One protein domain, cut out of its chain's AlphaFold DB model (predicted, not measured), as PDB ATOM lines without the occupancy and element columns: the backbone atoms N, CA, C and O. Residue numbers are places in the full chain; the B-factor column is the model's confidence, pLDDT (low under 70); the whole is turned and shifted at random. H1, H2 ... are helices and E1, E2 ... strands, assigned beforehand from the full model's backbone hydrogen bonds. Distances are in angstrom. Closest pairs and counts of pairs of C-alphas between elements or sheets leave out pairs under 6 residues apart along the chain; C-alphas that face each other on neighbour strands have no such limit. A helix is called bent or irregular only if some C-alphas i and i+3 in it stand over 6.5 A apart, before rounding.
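Overview. This is residues 3 to 77 of the 430 residues of an uncharacterized protein of Dictyobacter vulcani (UniProt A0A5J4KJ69). A twisted sheet of four parallel strands has two helices over one face: long H1 covers E2 and E3, and short H2 stands up from the sheet near the first residues of H1, while short H3 only grazes the sheet, its closest C-alpha to E4 being that of Ile 64, 7.4 A from that of Trp 73. The two layers are this sheet and H1 with H2, while residues 7 to 19 loop from E1 to E2. The printed part has 75 residues, ordered E1 E2 H1 E3 H2 H3 E4, with sheet order E2 E3 E1 E4 and class mixed, helices and strands. It is compact, with a radius of gyration of the C-alphas of 11.4 A and spans of 29 by 25 by 23 A.

Arrangement. E1, residues 3 to 6, is parallel to E3, residues 47 to 51 (N 5 to O 49, 2.8 A), and E4, residues 71 to 75 (N 4 to O 72, 2.8 A). E2, residues 20 to 23, an edge strand, is parallel to E3, N 21 to O 48 being 2.9 A. H1, residues 26 to 41, is on the sheet, height 9.3 A, along the strands at 19 degrees to E3 on the local plane; the closest C-alphas of H1 and E2 are Leu 32 and Ala 23, 6.9 A. E2, H1, E3 form a strand-helix-strand unit, a helix joining parallel neighbours, with a right-handed crossover. H2, residues 54 to 59, on the same face, only just touches H1 with 3 pairs of C-alphas within 8 A, made by H1 residues 26 to 29 alone, closest Tyr 29 and Leu 56, 6.5 A. H3, residues 61 to 65, only grazes the sheet. E3, H2 H3, E4 form a split unit, E1 between its strands, also right-handed. Every O i to N i+4 pair is within hydrogen-bond range in H2, 10 of 12 in H1, and 0 of 1 in H3, where 2 O i to N i+3 pairs are.

Along the chain. E1 begins at C-alpha 3 (354.044, 378.376, 222.350). H1 is 24.6 A long, only just irregular, C-alphas 27 and 30 being 6.8 A apart. E3 is 13.1 A and E4 13.3 A, ending at C-alpha 75 (363.810, 379.991, 225.407).

Size, cuts and confidence. The farthest C-alphas, His 9 and Asp 44, are 30.2 A apart. The printed part has no cut, E1 to E2 is the long link, and no printed residue is under 70 in pLDDT.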
ATOM      1  N   THR A   3     352.597 378.359 222.101       97.31
ATOM      2  CA  THR A   3     354.044 378.376 222.350       97.31
ATOM      3  C   THR A   3     354.496 379.787 222.702       97.31
ATOM      4  O   THR A   3     354.341 380.714 221.911       97.31
ATOM      5  N   ILE A   4     355.070 379.963 223.892       97.06
ATOM      6  CA  ILE A   4     355.638 381.235 224.338       97.06
ATOM      7  C   ILE A   4     357.159 381.166 224.205       97.06
ATOM      8  O   ILE A   4     357.831 380.461 224.960       97.06
ATOM      9  N   TYR A   5     357.700 381.925 223.260       96.62
ATOM     10  CA  TYR A   5     359.128 382.096 223.043       96.62
ATOM     11  C   TYR A   5     359.652 383.280 223.857       96.62
ATOM     12  O   TYR A   5     359.171 384.405 223.725       96.62
ATOM     13  N   ARG A   6     360.672 383.056 224.686       95.31
ATOM     14  CA  ARG A   6     361.476 384.136 225.274       95.31
ATOM     15  C   ARG A   6     362.561 384.521 224.274       95.31
ATOM     16  O   ARG A   6     363.541 383.796 224.140       95.31
ATOM     17  N   ASP A   7     362.360 385.635 223.580       93.06
ATOM     18  CA  ASP A   7     363.268 386.189 222.568       93.06
ATOM     19  C   ASP A   7     363.793 387.559 223.019       93.06
ATOM     20  O   ASP A   7     363.599 388.584 222.367       93.06
ATOM     21  N   PHE A   8     364.448 387.608 224.181       90.69
ATOM     22  CA  PHE A   8     364.945 388.870 224.755       90.69
ATOM     23  C   PHE A   8     366.019 389.560 223.905       90.69
ATOM     24  O   PHE A   8     366.397 390.701 224.165       90.69
ATOM     25  N   HIS A   9     366.521 388.865 222.890       86.94
ATOM     26  CA  HIS A   9     367.568 389.344 222.007       86.94
ATOM     27  C   HIS A   9     367.032 389.866 220.668       86.94
ATOM     28  O   HIS A   9     367.838 390.376 219.893       86.94
ATOM     29  N   HIS A  10     365.713 389.805 220.430       87.56
ATOM     30  CA  HIS A  10     365.064 390.200 219.172       87.56
ATOM     31  C   HIS A  10     365.648 389.479 217.947       87.56
ATOM     32  O   HIS A  10     365.838 390.071 216.884       87.56
ATOM     33  N   ILE A  11     365.988 388.203 218.114       81.38
ATOM     34  CA  ILE A  11     366.714 387.420 217.115       81.38
ATOM     35  C   ILE A  11     365.852 387.186 215.875       81.38
ATOM     36  O   ILE A  11     366.352 387.222 214.748       81.38
ATOM     37  N   GLN A  12     364.558 386.939 216.070       79.56
ATOM     38  CA  GLN A  12     363.652 386.642 214.973       79.56
ATOM     39  C   GLN A  12     362.898 387.903 214.536       79.56
ATOM     40  O   GLN A  12     362.248 388.586 215.328       79.56
ATOM     41  N   SER A  13     362.952 388.196 213.235       82.44
ATOM     42  CA  SER A  13     362.059 389.181 212.622       82.44
ATOM     43  C   SER A  13     360.699 388.524 212.407       82.44
ATOM     44  O   SER A  13     360.458 387.864 211.398       82.44
ATOM     45  N   ILE A  14     359.828 388.646 213.404       87.69
ATOM     46  CA  ILE A  14     358.492 388.056 213.368       87.69
ATOM     47  C   ILE A  14     357.501 389.113 212.903       87.69
ATOM     48  O   ILE A  14     357.358 390.165 213.527       87.69
ATOM     49  N   THR A  15     356.795 388.821 211.813       88.81
ATOM     50  CA  THR A  15     355.649 389.633 211.395       88.81
ATOM     51  C   THR A  15     354.430 389.199 212.212       88.81
ATOM     52  O   THR A  15     354.075 388.021 212.151       88.81
ATOM     53  N   PRO A  16     353.792 390.095 212.987       91.00
ATOM     54  CA  PRO A  16     352.589 389.751 213.735       91.00
ATOM     55  C   PRO A  16     351.471 389.283 212.798       91.00
ATOM     56  O   PRO A  16     351.244 389.874 211.742       91.00
ATOM     57  N   THR A  17     350.754 388.240 213.201       94.31
ATOM     58  CA  THR A  17     349.612 387.681 212.463       94.31
ATOM     59  C   THR A  17     348.429 387.502 213.418       94.31
ATOM     60  O   THR A  17     348.506 387.857 214.594       94.31
ATOM     61  N   SER A  18     347.312 386.941 212.950       93.62
ATOM     62  CA  SER A  18     346.213 386.557 213.847       93.62
ATOM     63  C   SER A  18     346.622 385.479 214.862       93.62
ATOM     64  O   SER A  18     346.052 385.428 215.953       93.62
ATOM     65  N   THR A  19     347.617 384.654 214.529       95.62
ATOM     66  CA  THR A  19     348.112 383.539 215.352       95.62
ATOM     67  C   THR A  19     349.479 383.805 215.981       95.62
ATOM     68  O   THR A  19     349.936 383.010 216.800       95.62
ATOM     69  N   THR A  20     350.100 384.949 215.689       96.94
ATOM     70  CA  THR A  20     351.415 385.318 216.218       96.94
ATOM     71  C   THR A  20     351.395 386.693 216.877       96.94
ATOM     72  O   THR A  20     351.090 387.694 216.228       96.94
ATOM     73  N   PHE A  21     351.793 386.762 218.150       97.25
ATOM     74  CA  PHE A  21     351.891 388.007 218.912       97.25
ATOM     75  C   PHE A  21     353.343 388.317 219.288       97.25
ATOM     76  O   PHE A  21     354.036 387.474 219.852       97.25
ATOM     77  N   VAL A  22     353.798 389.548 219.044       97.00
ATOM     78  CA  VAL A  22     355.134 390.015 219.454       97.00
ATOM     79  C   VAL A  22     354.981 391.061 220.550       97.00
ATOM     80  O   VAL A  22     354.398 392.120 220.329       97.00
ATOM     81  N   ALA A  23     355.507 390.765 221.735       96.88
ATOM     82  CA  ALA A  23     355.480 391.652 222.888       96.88
ATOM     83  C   ALA A  23     356.887 392.209 223.142       96.88
ATOM     84  O   ALA A  23     357.742 391.555 223.746       96.88
ATOM     85  N   SER A  24     357.128 393.425 222.656       96.12
ATOM     86  CA  SER A  24     358.447 394.076 222.639       96.12
ATOM     87  C   SER A  24     358.559 395.254 223.608       96.12
ATOM     88  O   SER A  24     359.658 395.747 223.860       96.12
ATOM     89  N   ARG A  25     357.437 395.704 224.179       96.94
ATOM     90  CA  ARG A  25     357.355 396.855 225.084       96.94
ATOM     91  C   ARG A  25     356.456 396.557 226.271       96.94
ATOM     92  O   ARG A  25     355.541 395.749 226.191       96.94
ATOM     93  N   ILE A  26     356.650 397.279 227.372       97.38
ATOM     94  CA  ILE A  26     355.870 397.071 228.601       97.38
ATOM     95  C   ILE A  26     354.352 397.248 228.398       97.38
ATOM     96  O   ILE A  26     353.561 396.553 229.031       97.38
ATOM     97  N   GLN A  27     353.942 398.135 227.482       97.75
ATOM     98  CA  GLN A  27     352.535 398.390 227.152       97.75
ATOM     99  C   GLN A  27     351.859 397.190 226.476       97.75
ATOM    100  O   GLN A  27     350.635 397.069 226.540       97.75
ATOM    101  N   ASP A  28     352.643 396.279 225.893       97.62
ATOM    102  CA  ASP A  28     352.134 395.095 225.204       97.62
ATOM    103  C   ASP A  28     351.576 394.057 226.186       97.62
ATOM    104  O   ASP A  28     350.883 393.138 225.763       97.62
ATOM    105  N   TYR A  29     351.802 394.209 227.499       98.12
ATOM    106  CA  TYR A  29     351.334 393.259 228.511       98.12
ATOM    107  C   TYR A  29     349.817 393.028 228.478       98.12
ATOM    108  O   TYR A  29     349.358 391.884 228.460       98.12
ATOM    109  N   ILE A  30     349.022 394.106 228.478       97.75
ATOM    110  CA  ILE A  30     347.556 393.996 228.511       97.75
ATOM    111  C   ILE A  30     347.026 393.406 227.192       97.75
ATOM    112  O   ILE A  30     346.250 392.447 227.259       97.75
ATOM    113  N   PRO A  31     347.422 393.911 226.003       98.12
ATOM    114  CA  PRO A  31     347.071 393.286 224.730       98.12
ATOM    115  C   PRO A  31     347.470 391.809 224.651       98.12
ATOM    116  O   PRO A  31     346.635 390.985 224.287       98.12
ATOM    117  N   LEU A  32     348.688 391.462 225.077       97.88
ATOM    118  CA  LEU A  32     349.178 390.087 225.100       97.88
ATOM    119  C   LEU A  32     348.299 389.186 225.975       97.88
ATOM    120  O   LEU A  32     347.923 388.103 225.545       97.88
ATOM    121  N   ARG A  33     347.921 389.617 227.185       97.88
ATOM    122  CA  ARG A  33     347.046 388.828 228.073       97.88
ATOM    123  C   ARG A  33     345.662 388.592 227.479       97.88
ATOM    124  O   ARG A  33     345.132 387.491 227.600       97.88
ATOM    125  N   LYS A  34     345.078 389.610 226.837       97.75
ATOM    126  CA  LYS A  34     343.795 389.463 226.130       97.75
ATOM    127  C   LYS A  34     343.922 388.481 224.971       97.75
ATOM    128  O   LYS A  34     343.076 387.607 224.819       97.75
ATOM    129  N   TRP A  35     344.995 388.606 224.198       97.94
ATOM    130  CA  TRP A  35     345.283 387.723 223.078       97.94
ATOM    131  C   TRP A  35     345.489 386.268 223.531       97.94
ATOM    132  O   TRP A  35     344.846 385.376 222.989       97.94
ATOM    133  N   LEU A  36     346.273 386.034 224.590       97.50
ATOM    134  CA  LEU A  36     346.492 384.704 225.175       97.50
ATOM    135  C   LEU A  36     345.198 384.071 225.691       97.50
ATOM    136  O   LEU A  36     344.987 382.880 225.504       97.50
ATOM    137  N   ARG A  37     344.314 384.858 226.318       97.06
ATOM    138  CA  ARG A  37     343.006 384.362 226.759       97.06
ATOM    139  C   ARG A  37     342.162 383.888 225.576       97.06
ATOM    140  O   ARG A  37     341.649 382.781 225.621       97.06
ATOM    141  N   ASN A  38     342.078 384.686 224.515       96.62
ATOM    142  CA  ASN A  38     341.340 384.296 223.313       96.62
ATOM    143  C   ASN A  38     341.953 383.054 222.642       96.62
ATOM    144  O   ASN A  38     341.224 382.214 222.127       96.62
ATOM    145  N   ALA A  39     343.283 382.929 222.661       96.81
ATOM    146  CA  ALA A  39     343.989 381.757 222.150       96.81
ATOM    147  C   ALA A  39     343.679 380.480 222.956       96.81
ATOM    148  O   ALA A  39     343.619 379.400 222.378       96.81
ATOM    149  N   LEU A  40     343.447 380.592 224.270       96.00
ATOM    150  CA  LEU A  40     343.046 379.458 225.117       96.00
ATOM    151  C   LEU A  40     341.631 378.955 224.804       96.00
ATOM    152  O   LEU A  40     341.379 377.760 224.930       96.00
ATOM    153  N   ASP A  41     340.735 379.841 224.369       95.88
ATOM    154  CA  ASP A  41     339.359 379.482 224.004       95.88
ATOM    155  C   ASP A  41     339.272 378.794 222.622       95.88
ATOM    156  O   ASP A  41     338.247 378.199 222.290       95.88
ATOM    157  N   ASN A  42     340.341 378.841 221.815       94.06
ATOM    158  CA  ASN A  42     340.401 378.257 220.472       94.06
ATOM    159  C   ASN A  42     341.445 377.130 220.393       94.06
ATOM    160  O   ASN A  42     342.564 377.307 219.908       94.06
ATOM    161  N   VAL A  43     341.060 375.952 220.888       90.12
ATOM    162  CA  VAL A  43     341.943 374.780 221.022       90.12
ATOM    163  C   VAL A  43     342.441 374.200 219.693       90.12
ATOM    164  O   VAL A  43     343.514 373.595 219.682       90.12
ATOM    165  N   ASP A  44     341.738 374.445 218.583       94.62
ATOM    166  CA  ASP A  44     342.065 373.883 217.263       94.62
ATOM    167  C   ASP A  44     343.163 374.661 216.514       94.62
ATOM    168  O   ASP A  44     343.597 374.251 215.439       94.62
ATOM    169  N   THR A  45     343.620 375.794 217.059       95.88
ATOM    170  CA  THR A  45     344.625 376.657 216.422       95.88
ATOM    171  C   THR A  45     345.940 376.672 217.212       95.88
ATOM    172  O   THR A  45     345.966 376.646 218.450       95.88
ATOM    173  N   GLU A  46     347.065 376.707 216.497       96.81
ATOM    174  CA  GLU A  46     348.386 376.926 217.087       96.81
ATOM    175  C   GLU A  46     348.705 378.418 217.157       96.81
ATOM    176  O   GLU A  46     348.550 379.154 216.182       96.81
ATOM    177  N   TYR A  47     349.151 378.857 218.330       97.69
ATOM    178  CA  TYR A  47     349.445 380.251 218.624       97.69
ATOM    179  C   TYR A  47     350.887 380.405 219.092       97.69
ATOM    180  O   TYR A  47     351.373 379.617 219.903       97.69
ATOM    181  N   GLU A  48     351.556 381.461 218.639       97.69
ATOM    182  CA  GLU A  48     352.926 381.779 219.039       97.69
ATOM    183  C   GLU A  48     353.012 383.175 219.657       97.69
ATOM    184  O   GLU A  48     352.579 384.163 219.064       97.69
ATOM    185  N   ALA A  49     353.593 383.275 220.849       97.12
ATOM    186  CA  ALA A  49     353.885 384.551 221.491       97.12
ATOM    187  C   ALA A  49     355.392 384.726 221.645       97.12
ATOM    188  O   ALA A  49     356.047 383.915 222.294       97.12
ATOM    189  N   TYR A  50     355.932 385.817 221.116       97.25
ATOM    190  CA  TYR A  50     357.343 386.161 221.229       97.25
ATOM    191  C   TYR A  50     357.517 387.297 222.225       97.25
ATOM    192  O   TYR A  50     357.098 388.433 221.996       97.25
ATOM    193  N   ILE A  51     358.121 386.974 223.362       97.31
ATOM    194  CA  ILE A  51     358.336 387.896 224.470       97.31
ATOM    195  C   ILE A  51     359.751 388.442 224.366       97.31
ATOM    196  O   ILE A  51     360.711 387.769 224.741       97.31
ATOM    197  N   GLN A  52     359.867 389.669 223.867       95.44
ATOM    198  CA  GLN A  52     361.157 390.317 223.642       95.44
ATOM    199  C   GLN A  52     361.550 391.276 224.769       95.44
ATOM    200  O   GLN A  52     362.713 391.637 224.907       95.44
ATOM    201  N   PHE A  53     360.604 391.642 225.641       95.69
ATOM    202  CA  PHE A  53     360.883 392.492 226.795       95.69
ATOM    203  C   PHE A  53     360.994 391.660 228.093       95.69
ATOM    204  O   PHE A  53     359.993 391.072 228.518       95.69
ATOM    205  N   PRO A  54     362.165 391.611 228.770       95.06
ATOM    206  CA  PRO A  54     362.405 390.711 229.907       95.06
ATOM    207  C   PRO A  54     361.386 390.806 231.048       95.06
ATOM    208  O   PRO A  54     361.001 389.787 231.626       95.06
ATOM    209  N   ILE A  55     360.896 392.016 231.351       96.94
ATOM    210  CA  ILE A  55     359.920 392.213 232.433       96.94
ATOM    211  C   ILE A  55     358.594 391.500 232.141       96.94
ATOM    212  O   ILE A  55     357.973 390.964 233.055       96.94
ATOM    213  N   LEU A  56     358.187 391.421 230.868       97.00
ATOM    214  CA  LEU A  56     356.973 390.711 230.471       97.00
ATOM    215  C   LEU A  56     357.144 389.212 230.685       97.00
ATOM    216  O   LEU A  56     356.244 388.560 231.204       97.00
ATOM    217  N   GLY A  57     358.326 388.676 230.364       95.44
ATOM    218  CA  GLY A  57     358.656 387.278 230.638       95.44
ATOM    219  C   GLY A  57     358.546 386.940 232.126       95.44
ATOM    220  O   GLY A  57     358.101 385.850 232.478       95.44
ATOM    221  N   HIS A  58     358.886 387.889 233.006       96.12
ATOM    222  CA  HIS A  58     358.689 387.743 234.447       96.12
ATOM    223  C   HIS A  58     357.208 387.804 234.851       96.12
ATOM    224  O   HIS A  58     356.758 386.971 235.634       96.12
ATOM    225  N   TRP A  59     356.443 388.759 234.320       97.50
ATOM    226  CA  TRP A  59     355.018 388.920 234.636       97.50
ATOM    227  C   TRP A  59     354.121 387.796 234.120       97.50
ATOM    228  O   TRP A  59     352.989 387.671 234.576       97.50
ATOM    229  N   LEU A  60     354.607 386.998 233.172       97.12
ATOM    230  CA  LEU A  60     353.904 385.845 232.605       97.12
ATOM    231  C   LEU A  60     354.297 384.517 233.273       97.12
ATOM    232  O   LEU A  60     353.886 383.458 232.807       97.12
ATOM    233  N   LYS A  61     355.108 384.533 234.342       95.75
ATOM    234  CA  LYS A  61     355.576 383.306 235.018       95.75
ATOM    235  C   LYS A  61     354.450 382.428 235.564       95.75
ATOM    236  O   LYS A  61     354.634 381.222 235.660       95.75
ATOM    237  N   ASP A  62     353.301 383.005 235.897       96.38
ATOM    238  CA  ASP A  62     352.092 382.272 236.292       96.38
ATOM    239  C   ASP A  62     351.623 381.284 235.213       96.38
ATOM    240  O   ASP A  62     351.105 380.220 235.543       96.38
ATOM    241  N   LEU A  63     351.869 381.575 233.930       96.44
ATOM    242  CA  LEU A  63     351.485 380.689 232.829       96.44
ATOM    243  C   LEU A  63     352.338 379.415 232.745       96.44
ATOM    244  O   LEU A  63     352.007 378.519 231.980       96.44
ATOM    245  N   ILE A  64     353.434 379.312 233.506       95.12
ATOM    246  CA  ILE A  64     354.251 378.088 233.587       95.12
ATOM    247  C   ILE A  64     353.483 376.960 234.297       95.12
ATOM    248  O   ILE A  64     353.772 375.792 234.067       95.12
ATOM    249  N   ALA A  65     352.498 377.289 235.142       95.38
ATOM    250  CA  ALA A  65     351.706 376.301 235.876       95.38
ATOM    251  C   ALA A  65     350.648 375.581 235.015       95.38
ATOM    252  O   ALA A  65     350.009 374.648 235.501       95.38
ATOM    253  N   TYR A  66     350.431 376.020 233.771       96.25
ATOM    254  CA  TYR A  66     349.509 375.363 232.844       96.25
ATOM    255  C   TYR A  66     350.087 374.039 232.337       96.25
ATOM    256  O   TYR A  66     351.301 373.838 232.328       96.25
ATOM    257  N   ASP A  67     349.203 373.145 231.885       95.69
ATOM    258  CA  ASP A  67     349.609 371.899 231.234       95.69
ATOM    259  C   ASP A  67     350.517 372.211 230.019       95.69
ATOM    260  O   ASP A  67     350.120 373.025 229.173       95.69
ATOM    261  N   PRO A  68     351.708 371.586 229.897       95.38
ATOM    262  CA  PRO A  68     352.602 371.766 228.753       95.38
ATOM    263  C   PRO A  68     351.954 371.490 227.390       95.38
ATOM    264  O   PRO A  68     352.371 372.076 226.392       95.38
ATOM    265  N   GLN A  69     350.921 370.639 227.338       95.25
ATOM    266  CA  GLN A  69     350.139 370.376 226.124       95.25
ATOM    267  C   GLN A  69     349.300 371.590 225.691       95.25
ATOM    268  O   GLN A  69     348.957 371.728 224.517       95.25
ATOM    269  N   ILE A  70     348.982 372.491 226.626       95.88
ATOM    270  CA  ILE A  70     348.218 373.717 226.378       95.88
ATOM    271  C   ILE A  70     349.168 374.895 226.154       95.88
ATOM    272  O   ILE A  70     349.031 375.595 225.147       95.88
ATOM    273  N   ILE A  71     350.128 375.111 227.064       97.62
ATOM    274  CA  ILE A  71     351.123 376.190 226.983       97.62
ATOM    275  C   ILE A  71     352.534 375.612 227.103       97.62
ATOM    276  O   ILE A  71     352.941 375.144 228.162       97.62
ATOM    277  N   THR A  72     353.326 375.737 226.041       97.44
ATOM    278  CA  THR A  72     354.746 375.376 226.043       97.44
ATOM    279  C   THR A  72     355.615 376.628 226.087       97.44
ATOM    280  O   THR A  72     355.452 377.547 225.289       97.44
ATOM    281  N   TRP A  73     356.596 376.648 226.987       96.88
ATOM    282  CA  TRP A  73     357.621 377.689 227.035       96.88
ATOM    283  C   TRP A  73     358.878 377.239 226.295       96.88
ATOM    284  O   TRP A  73     359.398 376.156 226.552       96.88
ATOM    285  N   LYS A  74     359.397 378.096 225.414       95.50
ATOM    286  CA  LYS A  74     360.688 377.906 224.747       95.50
ATOM    287  C   LYS A  74     361.563 379.129 224.980       95.50
ATOM    288  O   LYS A  74     361.101 380.263 224.902       95.50
ATOM    289  N   GLU A  75     362.832 378.912 225.285       93.75
ATOM    290  CA  GLU A  75     363.810 379.991 225.407       93.75
ATOM    291  C   GLU A  75     364.664 380.032 224.147       93.75
ATOM    292  O   GLU A  75     365.307 379.042 223.797       93.75
ATOM    293  N   ILE A  76     364.652 381.170 223.450       91.69
ATOM    294  CA  ILE A  76     365.546 381.394 222.319       91.69
ATOM    295  C   ILE A  76     366.857 381.904 222.899       91.69
ATOM    296  O   ILE A  76     367.033 383.097 223.151       91.69
ATOM    297  N   ARG A  77     367.774 380.972 223.151       93.00
ATOM    298  CA  ARG A  77     369.117 381.326 223.593       93.00
ATOM    299  C   ARG A  77     369.935 381.854 222.421       93.00
ATOM    300  O   ARG A  77     369.962 381.250 221.347       93.00
TER     301      ARG A  77